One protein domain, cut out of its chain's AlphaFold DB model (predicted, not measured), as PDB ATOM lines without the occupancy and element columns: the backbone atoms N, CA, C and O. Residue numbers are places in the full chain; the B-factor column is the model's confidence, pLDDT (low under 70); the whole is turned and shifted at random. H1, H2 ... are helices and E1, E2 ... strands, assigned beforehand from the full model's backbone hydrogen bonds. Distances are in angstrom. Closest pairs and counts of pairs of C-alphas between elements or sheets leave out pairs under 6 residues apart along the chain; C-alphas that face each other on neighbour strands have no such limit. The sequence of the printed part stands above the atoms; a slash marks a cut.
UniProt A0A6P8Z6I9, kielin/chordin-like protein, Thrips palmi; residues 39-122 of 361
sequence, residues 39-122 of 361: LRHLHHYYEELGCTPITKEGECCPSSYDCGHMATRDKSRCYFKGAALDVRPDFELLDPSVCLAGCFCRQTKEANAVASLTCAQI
ATOM      1  N   LEU A  39     132.357 138.103  99.807       88.06
ATOM      2  CA  LEU A  39     132.552 139.399 100.468       88.06
ATOM      3  C   LEU A  39     131.885 140.550  99.699       88.06
ATOM      4  O   LEU A  39     132.166 141.716  99.978       88.06
ATOM      5  N   ARG A  40     130.981 140.255  98.749       90.69
ATOM      6  CA  ARG A  40     130.364 141.275  97.883       90.69
ATOM      7  C   ARG A  40     129.695 142.395  98.680       90.69
ATOM      8  O   ARG A  40     129.880 143.553  98.334       90.69
ATOM      9  N   HIS A  41     128.999 142.069  99.770       92.00
ATOM     10  CA  HIS A  41     128.381 143.047 100.676       92.00
ATOM     11  C   HIS A  41     129.396 144.037 101.286       92.00
ATOM     12  O   HIS A  41     129.115 145.231 101.378       92.00
ATOM     13  N   LEU A  42     130.606 143.580 101.636       94.25
ATOM     14  CA  LEU A  42     131.670 144.451 102.151       94.25
ATOM     15  C   LEU A  42     132.236 145.357 101.056       94.25
ATOM     16  O   LEU A  42     132.448 146.546 101.283       94.25
ATOM     17  N   HIS A  43     132.467 144.810  99.861       94.06
ATOM     18  CA  HIS A  43     132.931 145.596  98.717       94.06
ATOM     19  C   HIS A  43     131.905 146.663  98.327       94.06
ATOM     20  O   HIS A  43     132.265 147.828  98.176       94.06
ATOM     21  N   HIS A  44     130.627 146.285  98.265       94.06
ATOM     22  CA  HIS A  44     129.520 147.189  97.977       94.06
ATOM     23  C   HIS A  44     129.414 148.326  99.003       94.06
ATOM     24  O   HIS A  44     129.272 149.487  98.625       94.06
ATOM     25  N   TYR A  45     129.573 148.015 100.295       95.12
ATOM     26  CA  TYR A  45     129.620 149.017 101.361       95.12
ATOM     27  C   TYR A  45     130.681 150.100 101.103       95.12
ATOM     28  O   TYR A  45     130.391 151.290 101.210       95.12
ATOM     29  N   TYR A  46     131.898 149.711 100.721       95.25
ATOM     30  CA  TYR A  46     132.966 150.668 100.426       95.25
ATOM     31  C   TYR A  46     132.773 151.413  99.101       95.25
ATOM     32  O   TYR A  46     133.067 152.609  99.032       95.25
ATOM     33  N   GLU A  47     132.273 150.725  98.071       93.69
ATOM     34  CA  GLU A  47     131.930 151.315  96.772       93.69
ATOM     35  C   GLU A  47     130.904 152.448  96.948       93.69
ATOM     36  O   GLU A  47     131.101 153.545  96.425       93.69
ATOM     37  N   GLU A  48     129.853 152.234  97.745       91.56
ATOM     38  CA  GLU A  48     128.816 153.245  97.978       91.56
ATOM     39  C   GLU A  48     129.324 154.453  98.789       91.56
ATOM     40  O   GLU A  48     128.889 155.582  98.553       91.56
ATOM     41  N   LEU A  49     130.291 154.256  99.691       92.19
ATOM     42  CA  LEU A  49     130.967 155.350 100.409       92.19
ATOM     43  C   LEU A  49     131.974 156.129  99.538       92.19
ATOM     44  O   LEU A  49     132.535 157.146  99.975       92.19
ATOM     45  N   GLY A  50     132.220 155.662  98.312       91.56
ATOM     46  CA  GLY A  50     133.204 156.234  97.398       91.56
ATOM     47  C   GLY A  50     134.647 156.003  97.849       91.56
ATOM     48  O   GLY A  50     135.510 156.829  97.558       91.56
ATOM     49  N   CYS A  51     134.917 154.933  98.603       93.94
ATOM     50  CA  CYS A  51     136.284 154.563  98.960       93.94
ATOM     51  C   CYS A  51     137.011 153.928  97.769       93.94
ATOM     52  O   CYS A  51     136.413 153.242  96.939       93.94
ATOM     53  N   THR A  52     138.328 154.115  97.704       94.50
ATOM     54  CA  THR A  52     139.139 153.600  96.591       94.50
ATOM     55  C   THR A  52     139.662 152.197  96.917       94.50
ATOM     56  O   THR A  52     140.278 152.029  97.969       94.50
ATOM     57  N   PRO A  53     139.450 151.175  96.065       95.12
ATOM     58  CA  PRO A  53     139.935 149.822  96.329       95.12
ATOM     59  C   PRO A  53     141.463 149.730  96.253       95.12
ATOM     60  O   PRO A  53     142.097 150.328  95.386       95.12
ATOM     61  N   ILE A  54     142.045 148.913  97.129       94.06
ATOM     62  CA  ILE A  54     143.463 148.550  97.141       94.06
ATOM     63  C   ILE A  54     143.562 147.023  97.060       94.06
ATOM     64  O   ILE A  54     143.165 146.308  97.984       94.06
ATOM     65  N   THR A  55     144.129 146.524  95.964       91.06
ATOM     66  CA  THR A  55     144.326 145.089  95.697       91.06
ATOM     67  C   THR A  55     145.816 144.769  95.739       91.06
ATOM     68  O   THR A  55     146.599 145.439  95.058       91.06
ATOM     69  N   LYS A  56     146.236 143.771  96.531       87.25
ATOM     70  CA  LYS A  56     147.643 143.347  96.534       87.25
ATOM     71  C   LYS A  56     147.939 142.483  95.311       87.25
ATOM     72  O   LYS A  56     147.055 141.876  94.712       87.25
ATOM     73  N   GLU A  57     149.213 142.421  94.948       84.69
ATOM     74  CA  GLU A  57     149.674 141.577  93.849       84.69
ATOM     75  C   GLU A  57     149.285 140.106  94.089       84.69
ATOM     76  O   GLU A  57     149.552 139.551  95.153       84.69
ATOM     77  N   GLY A  58     148.647 139.481  93.097       83.19
ATOM     78  CA  GLY A  58     148.178 138.094  93.173       83.19
ATOM     79  C   GLY A  58     146.802 137.889  93.822       83.19
ATOM     80  O   GLY A  58     146.289 136.773  93.769       83.19
ATOM     81  N   GLU A  59     146.177 138.925  94.393       84.81
ATOM     82  CA  GLU A  59     144.798 138.855  94.891       84.81
ATOM     83  C   GLU A  59     143.787 139.180  93.780       84.81
ATOM     84  O   GLU A  59     144.012 140.051  92.941       84.81
ATOM     85  N   CYS A  60     142.639 138.498  93.795       86.62
ATOM     86  CA  CYS A  60     141.551 138.754  92.845       86.62
ATOM     87  C   CYS A  60     140.589 139.859  93.282       86.62
ATOM     88  O   CYS A  60     139.880 140.420  92.453       86.62
ATOM     89  N   CYS A  61     140.555 140.153  94.578       89.19
ATOM     90  CA  CYS A  61     139.598 141.066  95.187       89.19
ATOM     91  C   CYS A  61     140.352 142.145  95.963       89.19
ATOM     92  O   CYS A  61     141.422 141.847  96.505       89.19
ATOM     93  N   PRO A  62     139.805 143.368  96.067       92.31
ATOM     94  CA  PRO A  62     140.372 144.396  96.926       92.31
ATOM     95  C   PRO A  62     140.521 143.863  98.344       92.31
ATOM     96  O   PRO A  62     139.552 143.408  98.947       92.31
ATOM     97  N   SER A  63     141.726 143.913  98.894       91.75
ATOM     98  CA  SER A  63     141.949 143.433 100.256       91.75
ATOM     99  C   SER A  63     141.929 144.549 101.291       91.75
ATOM    100  O   SER A  63     141.957 144.290 102.493       91.75
ATOM    101  N   SER A  64     141.855 145.797 100.841       94.88
ATOM    102  CA  SER A  64     141.576 146.967 101.671       94.88
ATOM    103  C   SER A  64     141.035 148.101 100.807       94.88
ATOM    104  O   SER A  64     141.060 148.009  99.579       94.88
ATOM    105  N   TYR A  65     140.568 149.167 101.446       95.50
ATOM    106  CA  TYR A  65     140.134 150.390 100.782       95.50
ATOM    107  C   TYR A  65     140.793 151.620 101.412       95.50
ATOM    108  O   TYR A  65     141.068 151.653 102.613       95.50
ATOM    109  N   ASP A  66     141.014 152.652 100.605       94.31
ATOM    110  CA  ASP A  66     141.309 153.997 101.084       94.31
ATOM    111  C   ASP A  66     139.996 154.776 101.246       94.31
ATOM    112  O   ASP A  66     139.332 155.121 100.264       94.31
ATOM    113  N   CYS A  67     139.630 155.028 102.504       92.69
ATOM    114  CA  CYS A  67     138.504 155.877 102.899       92.69
ATOM    115  C   CYS A  67     138.972 157.191 103.560       92.69
ATOM    116  O   CYS A  67     138.208 157.830 104.288       92.69
ATOM    117  N   GLY A  68     140.233 157.598 103.367       91.19
ATOM    118  CA  GLY A  68     140.822 158.773 104.014       91.19
ATOM    119  C   GLY A  68     140.087 160.079 103.701       91.19
ATOM    120  O   GLY A  68     140.030 160.976 104.548       91.19
ATOM    121  N   HIS A  69     139.435 160.160 102.536       89.81
ATOM    122  CA  HIS A  69     138.585 161.288 102.149       89.81
ATOM    123  C   HIS A  69     137.427 161.519 103.117       89.81
ATOM    124  O   HIS A  69     136.972 162.649 103.236       89.81
ATOM    125  N   MET A  70     136.944 160.488 103.820       89.50
ATOM    126  CA  MET A  70     135.838 160.625 104.771       89.50
ATOM    127  C   MET A  70     136.246 161.418 106.017       89.50
ATOM    128  O   MET A  70     135.453 162.209 106.527       89.50
ATOM    129  N   ALA A  71     137.486 161.247 106.485       86.44
ATOM    130  CA  ALA A  71     138.000 161.927 107.674       86.44
ATOM    131  C   ALA A  71     138.248 163.428 107.445       86.44
ATOM    132  O   ALA A  71     138.235 164.209 108.396       86.44
ATOM    133  N   THR A  72     138.460 163.838 106.191       87.88
ATOM    134  CA  THR A  72     138.736 165.229 105.803       87.88
ATOM    135  C   THR A  72     137.486 166.004 105.386       87.88
ATOM    136  O   THR A  72     137.585 167.173 105.007       87.88
ATOM    137  N   ARG A  73     136.302 165.385 105.464       88.81
ATOM    138  CA  ARG A  73     135.035 166.027 105.108       88.81
ATOM    139  C   ARG A  73     134.690 167.180 106.037       88.81
ATOM    140  O   ARG A  73     134.907 167.140 107.249       88.81
ATOM    141  N   ASP A  74     134.063 168.188 105.449       89.50
ATOM    142  CA  ASP A  74     133.483 169.296 106.186       89.50
ATOM    143  C   ASP A  74     132.245 168.804 106.943       89.50
ATOM    144  O   ASP A  74     131.231 168.442 106.348       89.50
ATOM    145  N   LYS A  75     132.316 168.821 108.276       89.00
ATOM    146  CA  LYS A  75     131.229 168.376 109.159       89.00
ATOM    147  C   LYS A  75     129.960 169.226 109.038       89.00
ATOM    148  O   LYS A  75     128.922 168.800 109.536       89.00
ATOM    149  N   SER A  76     130.026 170.404 108.417       87.75
ATOM    150  CA  SER A  76     128.867 171.262 108.149       87.75
ATOM    151  C   SER A  76     128.155 170.947 106.829       87.75
ATOM    152  O   SER A  76     127.077 171.485 106.571       87.75
ATOM    153  N   ARG A  77     128.713 170.047 106.006       89.88
ATOM    154  CA  ARG A  77     128.159 169.654 104.706       89.88
ATOM    155  C   ARG A  77     127.636 168.225 104.727       89.88
ATOM    156  O   ARG A  77     128.144 167.364 105.438       89.88
ATOM    157  N   CYS A  78     126.625 167.980 103.904       89.62
ATOM    158  CA  CYS A  78     126.124 166.637 103.653       89.62
ATOM    159  C   CYS A  78     126.820 166.026 102.442       89.62
ATOM    160  O   CYS A  78     127.265 166.747 101.548       89.62
ATOM    161  N   TYR A  79     126.876 164.698 102.413       87.62
ATOM    162  CA  TYR A  79     127.507 163.932 101.348       87.62
ATOM    163  C   TYR A  79     126.569 162.818 100.885       87.62
ATOM    164  O   TYR A  79     125.798 162.302 101.693       87.62
ATOM    165  N   PHE A  80     126.623 162.478  99.600       83.75
ATOM    166  CA  PHE A  80     125.980 161.287  99.050       83.75
ATOM    167  C   PHE A  80     126.829 160.695  97.923       83.75
ATOM    168  O   PHE A  80     127.284 161.427  97.042       83.75
ATOM    169  N   LYS A  81     127.055 159.376  97.971       78.75
ATOM    170  CA  LYS A  81     127.977 158.637  97.096       78.75
ATOM    171  C   LYS A  81     129.348 159.320  96.987       78.75
ATOM    172  O   LYS A  81     129.930 159.429  95.910       78.75
ATOM    173  N   GLY A  82     129.840 159.851  98.107       79.88
ATOM    174  CA  GLY A  82     131.128 160.539  98.183       79.88
ATOM    175  C   GLY A  82     131.130 162.018  97.775       79.88
ATOM    176  O   GLY A  82     132.095 162.718  98.087       79.88
ATOM    177  N   ALA A  83     130.071 162.526  97.142       82.62
ATOM    178  CA  ALA A  83     129.992 163.908  96.669       82.62
ATOM    179  C   ALA A  83     129.352 164.836  97.710       82.62
ATOM    180  O   ALA A  83     128.351 164.486  98.331       82.62
ATOM    181  N   ALA A  84     129.913 166.037  97.892       86.38
ATOM    182  CA  ALA A  84     129.326 167.051  98.764       86.38
ATOM    183  C   ALA A  84     128.059 167.642  98.130       86.38
ATOM    184  O   ALA A  84     128.067 168.028  96.963       86.38
ATOM    185  N   LEU A  85     127.001 167.767  98.923       82.38
ATOM    186  CA  LEU A  85     125.710 168.298  98.500       82.38
ATOM    187  C   LEU A  85     125.498 169.728  99.004       82.38
ATOM    188  O   LEU A  85     126.063 170.143 100.024       82.38
ATOM    189  N   ASP A  86     124.655 170.470  98.292       78.31
ATOM    190  CA  ASP A  86     124.135 171.757  98.749       78.31
ATOM    191  C   ASP A  86     123.051 171.574  99.823       78.31
ATOM    192  O   ASP A  86     122.559 170.474 100.070       78.31
ATOM    193  N   VAL A  87     122.654 172.668 100.486       73.19
ATOM    194  CA  VAL A  87     121.653 172.632 101.574       73.19
ATOM    195  C   VAL A  87     120.316 172.046 101.102       73.19
ATOM    196  O   VAL A  87     119.643 171.328 101.843       73.19
ATOM    197  N   ARG A  88     119.951 172.337  99.853       71.69
ATOM    198  CA  ARG A  88     118.831 171.731  99.133       71.69
ATOM    199  C   ARG A  88     119.384 171.217  97.808       71.69
ATOM    200  O   ARG A  88     119.419 171.998  96.859       71.69
ATOM    201  N   PRO A  89     119.918 169.987  97.782       68.19
ATOM    202  CA  PRO A  89     120.463 169.430  96.558       68.19
ATOM    203  C   PRO A  89     119.349 169.270  95.526       68.19
ATOM    204  O   PRO A  89     118.192 169.053  95.893       68.19
ATOM    205  N   ASP A  90     119.708 169.376  94.250       66.25
ATOM    206  CA  ASP A  90     118.796 169.016  93.173       66.25
ATOM    207  C   ASP A  90     118.494 167.512  93.247       66.25
ATOM    208  O   ASP A  90     119.405 166.687  93.356       66.25
ATOM    209  N   PHE A  91     117.212 167.157  93.234       62.16
ATOM    210  CA  PHE A  91     116.762 165.772  93.374       62.16
ATOM    211  C   PHE A  91     117.052 164.929  92.148       62.16
ATOM    212  O   PHE A  91     117.149 163.715  92.285       62.16
ATOM    213  N   GLU A  92     117.273 165.554  90.991       57.72
ATOM    214  CA  GLU A  92     117.724 164.847  89.792       57.72
ATOM    215  C   GLU A  92     119.115 164.208  89.977       57.72
ATOM    216  O   GLU A  92     119.473 163.283  89.251       57.72
ATOM    217  N   LEU A  93     119.890 164.647  90.982       55.50
ATOM    218  CA  LEU A  93     121.175 164.041  91.355       55.50
ATOM    219  C   LEU A  93     121.032 162.810  92.262       55.50
ATOM    220  O   LEU A  93     122.004 162.077  92.456       55.50
ATOM    221  N   LEU A  94     119.854 162.584  92.851       64.44
ATOM    222  CA  LEU A  94     119.582 161.401  93.661       64.44
ATOM    223  C   LEU A  94     118.938 160.343  92.765       64.44
ATOM    224  O   LEU A  94     117.977 160.620  92.059       64.44
ATOM    225  N   ASP A  95     119.472 159.122  92.791       67.56
ATOM    226  CA  ASP A  95     118.931 157.995  92.029       67.56
ATOM    227  C   ASP A  95     117.427 157.823  92.341       67.56
ATOM    228  O   ASP A  95     117.090 157.492  93.478       67.56
ATOM    229  N   PRO A  96     116.495 158.008  91.386       63.34
ATOM    230  CA  PRO A  96     115.052 157.933  91.654       63.34
ATOM    231  C   PRO A  96     114.603 156.603  92.278       63.34
ATOM    232  O   PRO A  96     113.548 156.514  92.915       63.34
ATOM    233  N   SER A  97     115.415 155.555  92.128       62.28
ATOM    234  CA  SER A  97     115.162 154.256  92.733       62.28
ATOM    235  C   SER A  97     115.459 154.160  94.226       62.28
ATOM    236  O   SER A  97     115.034 153.186  94.843       62.28
ATOM    237  N   VAL A  98     116.090 155.172  94.835       73.19
ATOM    238  CA  VAL A  98     116.261 155.241  96.297       73.19
ATOM    239  C   VAL A  98     115.001 155.704  97.036       73.19
ATOM    240  O   VAL A  98     115.040 155.915  98.244       73.19
ATOM    241  N   CYS A  99     113.864 155.816  96.338       81.81
ATOM    242  CA  CYS A  99     112.557 156.054  96.951       81.81
ATOM    243  C   CYS A  99     112.489 157.329  97.794       81.81
ATOM    244  O   CYS A  99     111.930 157.329  98.888       81.81
ATOM    245  N   LEU A 100     113.044 158.433  97.288       83.94
ATOM    246  CA  LEU A 100     113.046 159.720  97.984       83.94
ATOM    247  C   LEU A 100     112.186 160.731  97.226       83.94
ATOM    248  O   LEU A 100     112.378 160.949  96.035       83.94
ATOM    249  N   ALA A 101     111.255 161.372  97.931       81.50
ATOM    250  CA  ALA A 101     110.471 162.491  97.403       81.50
ATOM    251  C   ALA A 101     111.223 163.825  97.530       81.50
ATOM    252  O   ALA A 101     110.929 164.788  96.826       81.50
ATOM    253  N   GLY A 102     112.173 163.889  98.464       81.44
ATOM    254  CA  GLY A 102     113.007 165.055  98.697       81.44
ATOM    255  C   GLY A 102     113.920 164.871  99.908       81.44
ATOM    256  O   GLY A 102     113.658 164.043 100.770       81.44
ATOM    257  N   CYS A 103     114.975 165.667  99.993       84.00
ATOM    258  CA  CYS A 103     116.012 165.683 101.013       84.00
ATOM    259  C   CYS A 103     116.507 167.108 101.225       84.00
ATOM    260  O   CYS A 103     116.620 167.898 100.292       84.00
ATOM    261  N   PHE A 104     116.893 167.425 102.447       86.38
ATOM    262  CA  PHE A 104     117.647 168.635 102.730       86.38
ATOM    263  C   PHE A 104     118.768 168.318 103.707       86.38
ATOM    264  O   PHE A 104     118.663 167.411 104.538       86.38
ATOM    265  N   CYS A 105     119.855 169.070 103.598       88.31
ATOM    266  CA  CYS A 105     120.963 168.966 104.523       88.31
ATOM    267  C   CYS A 105     120.649 169.749 105.798       88.31
ATOM    268  O   CYS A 105     120.291 170.929 105.743       88.31
ATOM    269  N   ARG A 106     120.785 169.102 106.959       88.44
ATOM    270  CA  ARG A 106     120.548 169.733 108.261       88.44
ATOM    271  C   ARG A 106     121.683 169.429 109.224       88.44
ATOM    272  O   ARG A 106     122.020 168.270 109.442       88.44
ATOM    273  N   GLN A 107     122.180 170.464 109.891       87.31
ATOM    274  CA  GLN A 107     123.073 170.342 111.040       87.31
ATOM    275  C   GLN A 107     122.320 170.731 112.318       87.31
ATOM    276  O   GLN A 107     121.602 171.734 112.344       87.31
ATOM    277  N   THR A 108     122.434 169.921 113.373       83.44
ATOM    278  CA  THR A 108     121.898 170.285 114.694       83.44
ATOM    279  C   THR A 108     122.852 171.255 115.395       83.44
ATOM    280  O   THR A 108     124.015 171.382 115.023       83.44
ATOM    281  N   LYS A 109     122.370 171.966 116.420       84.94
ATOM    282  CA  LYS A 109     123.199 172.890 117.221       84.94
ATOM    283  C   LYS A 109     124.036 172.181 118.296       84.94
ATOM    284  O   LYS A 109     124.645 172.846 119.129       84.94
ATOM    285  N   GLU A 110     124.010 170.853 118.331       84.31
ATOM    286  CA  GLU A 110     124.753 170.071 119.314       84.31
ATOM    287  C   GLU A 110     126.260 170.210 119.071       84.31
ATOM    288  O   GLU A 110     126.723 170.319 117.932       84.31
ATOM    289  N   ALA A 111     127.040 170.209 120.152       75.75
ATOM    290  CA  ALA A 111     128.491 170.234 120.043       75.75
ATOM    291  C   ALA A 111     128.969 169.004 119.252       75.75
ATOM    292  O   ALA A 111     128.583 167.879 119.559       75.75
ATOM    293  N   ASN A 112     129.819 169.227 118.246       78.50
ATOM    294  CA  ASN A 112     130.328 168.199 117.327       78.50
ATOM    295  C   ASN A 112     129.276 167.539 116.415       78.50
ATOM    296  O   ASN A 112     129.563 166.495 115.826       78.50
ATOM    297  N   ALA A 113     128.094 168.143 116.253       84.88
ATOM    298  CA  ALA A 113     127.104 167.659 115.301       84.88
ATOM    299  C   ALA A 113     127.655 167.645 113.870       84.88
ATOM    300  O   ALA A 113     128.165 168.651 113.369       84.88
ATOM    301  N   VAL A 114     127.495 166.508 113.195       90.44
ATOM    302  CA  VAL A 114     127.692 166.401 111.748       90.44
ATOM    303  C   VAL A 114     126.392 166.733 111.028       90.44
ATOM    304  O   VAL A 114     125.304 166.353 111.472       90.44
ATOM    305  N   ALA A 115     126.497 167.463 109.923       91.06
ATOM    306  CA  ALA A 115     125.380 167.678 109.028       91.06
ATOM    307  C   ALA A 115     124.945 166.335 108.425       91.06
ATOM    308  O   ALA A 115     125.770 165.527 108.007       91.06
ATOM    309  N   SER A 116     123.640 166.084 108.418       89.75
ATOM    310  CA  SER A 116     123.053 164.844 107.914       89.75
ATOM    311  C   SER A 116     121.881 165.153 106.997       89.75
ATOM    312  O   SER A 116     121.143 166.123 107.219       89.75
ATOM    313  N   LEU A 117     121.672 164.300 105.998       87.75
ATOM    314  CA  LEU A 117     120.501 164.404 105.141       87.75
ATOM    315  C   LEU A 117     119.246 164.041 105.934       87.75
ATOM    316  O   LEU A 117     119.227 163.127 106.752       87.75
ATOM    317  N   THR A 118     118.193 164.823 105.732       87.56
ATOM    318  CA  THR A 118     116.844 164.501 106.193       87.56
ATOM    319  C   THR A 118     115.983 164.370 104.954       87.56
ATOM    320  O   THR A 118     115.760 165.365 104.264       87.56
ATOM    321  N   CYS A 119     115.536 163.150 104.666       85.31
ATOM    322  CA  CYS A 119     114.800 162.825 103.454       85.31
ATOM    323  C   CYS A 119     113.369 162.376 103.752       85.31
ATOM    324  O   CYS A 119     113.122 161.665 104.724       85.31
ATOM    325  N   ALA A 120     112.439 162.776 102.892       86.75
ATOM    326  CA  ALA A 120     111.095 162.236 102.818       86.75
ATOM    327  C   ALA A 120     111.125 160.975 101.947       86.75
ATOM    328  O   ALA A 120     111.451 161.048 100.759       86.75
ATOM    329  N   GLN A 121     110.806 159.831 102.543       86.31
ATOM    330  CA  GLN A 121     110.723 158.557 101.835       86.31
ATOM    331  C   GLN A 121     109.376 158.419 101.123       86.31
ATOM    332  O   GLN A 121     108.337 158.846 101.627       86.31
ATOM    333  N   ILE A 122     109.409 157.814  99.940       86.69
ATOM    334  CA  ILE A 122     108.230 157.356  99.217       86.69
ATOM    335  C   ILE A 122     107.914 155.956  99.723       86.69
ATOM    336  O   ILE A 122     108.692 155.021  99.540       86.69
TER     337      ILE A 122
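Overview. This is residues 39 to 122 of the 361 residues of the protein "kielin/chordin-like protein" of Thrips palmi (UniProt A0A6P8Z6I9). Two small lobes strung out along a flat, loose model: at one end the long hairpin of E5 and E6 is met by the short hairpin of E3 and E4, and at the other H1 sits over one face of the short hairpin E1 and E2. The short helix H2 lies on the stretch between the lobes. The printed part has 84 residues, with two named helices and six named strands in the order H1, E1, E2, H2, E3, E4, E5, E6, and three antiparallel sheets of two strands each. The class is mixed, helices and strands, with under half of the residues in named elements; the radius of gyration of the C-alphas is 15.5 A and the spans are 47 by 33 by 17 A.

Arrangement. E5, residues 100 to 106, and E6, residues 116 to 121, form an antiparallel hairpin at 158 degrees, with N 104 and O 118 within hydrogen-bond range at 3.0 A. E3, residues 78 to 80, comes closest to E6 at the C-alphas of Cys 78 and Ser 116, 5.5 A apart. E3 and E4, residues 83 to 85, form an antiparallel hairpin, with N 85 and O 78 at 2.8 A; E4 and E6 are apart. E1, residues 52 to 54, and E2, residues 64 to 66, form the third antiparallel hairpin, with N 54 and O 64 at 2.8 A. H1, residues 39 to 48, comes closest to E2 at the C-alphas of Tyr 46 and Tyr 65, 7.2 A apart. H2, residues 68 to 71, and H1 are apart. In H1 every O i to N i+4 pair is within hydrogen-bond range; H2 is too short for such a pair.

Along the chain. E5 is 16.2 A long, E6 15.1 A and H1 14.6 A from first to last C-alpha. H1 begins at C-alpha 39 (132.552, 139.399, 100.468), and E6 ends at C-alpha 121 (110.723, 158.557, 101.835).

Size, cuts and confidence. The two C-alphas farthest apart, those of Gly 58 and Lys 109, are 49.1 A apart. The printed part has no cut. The link from E4 to E5, residues 86 to 99, is long, and within it residues 89 to 97 have pLDDT under 70.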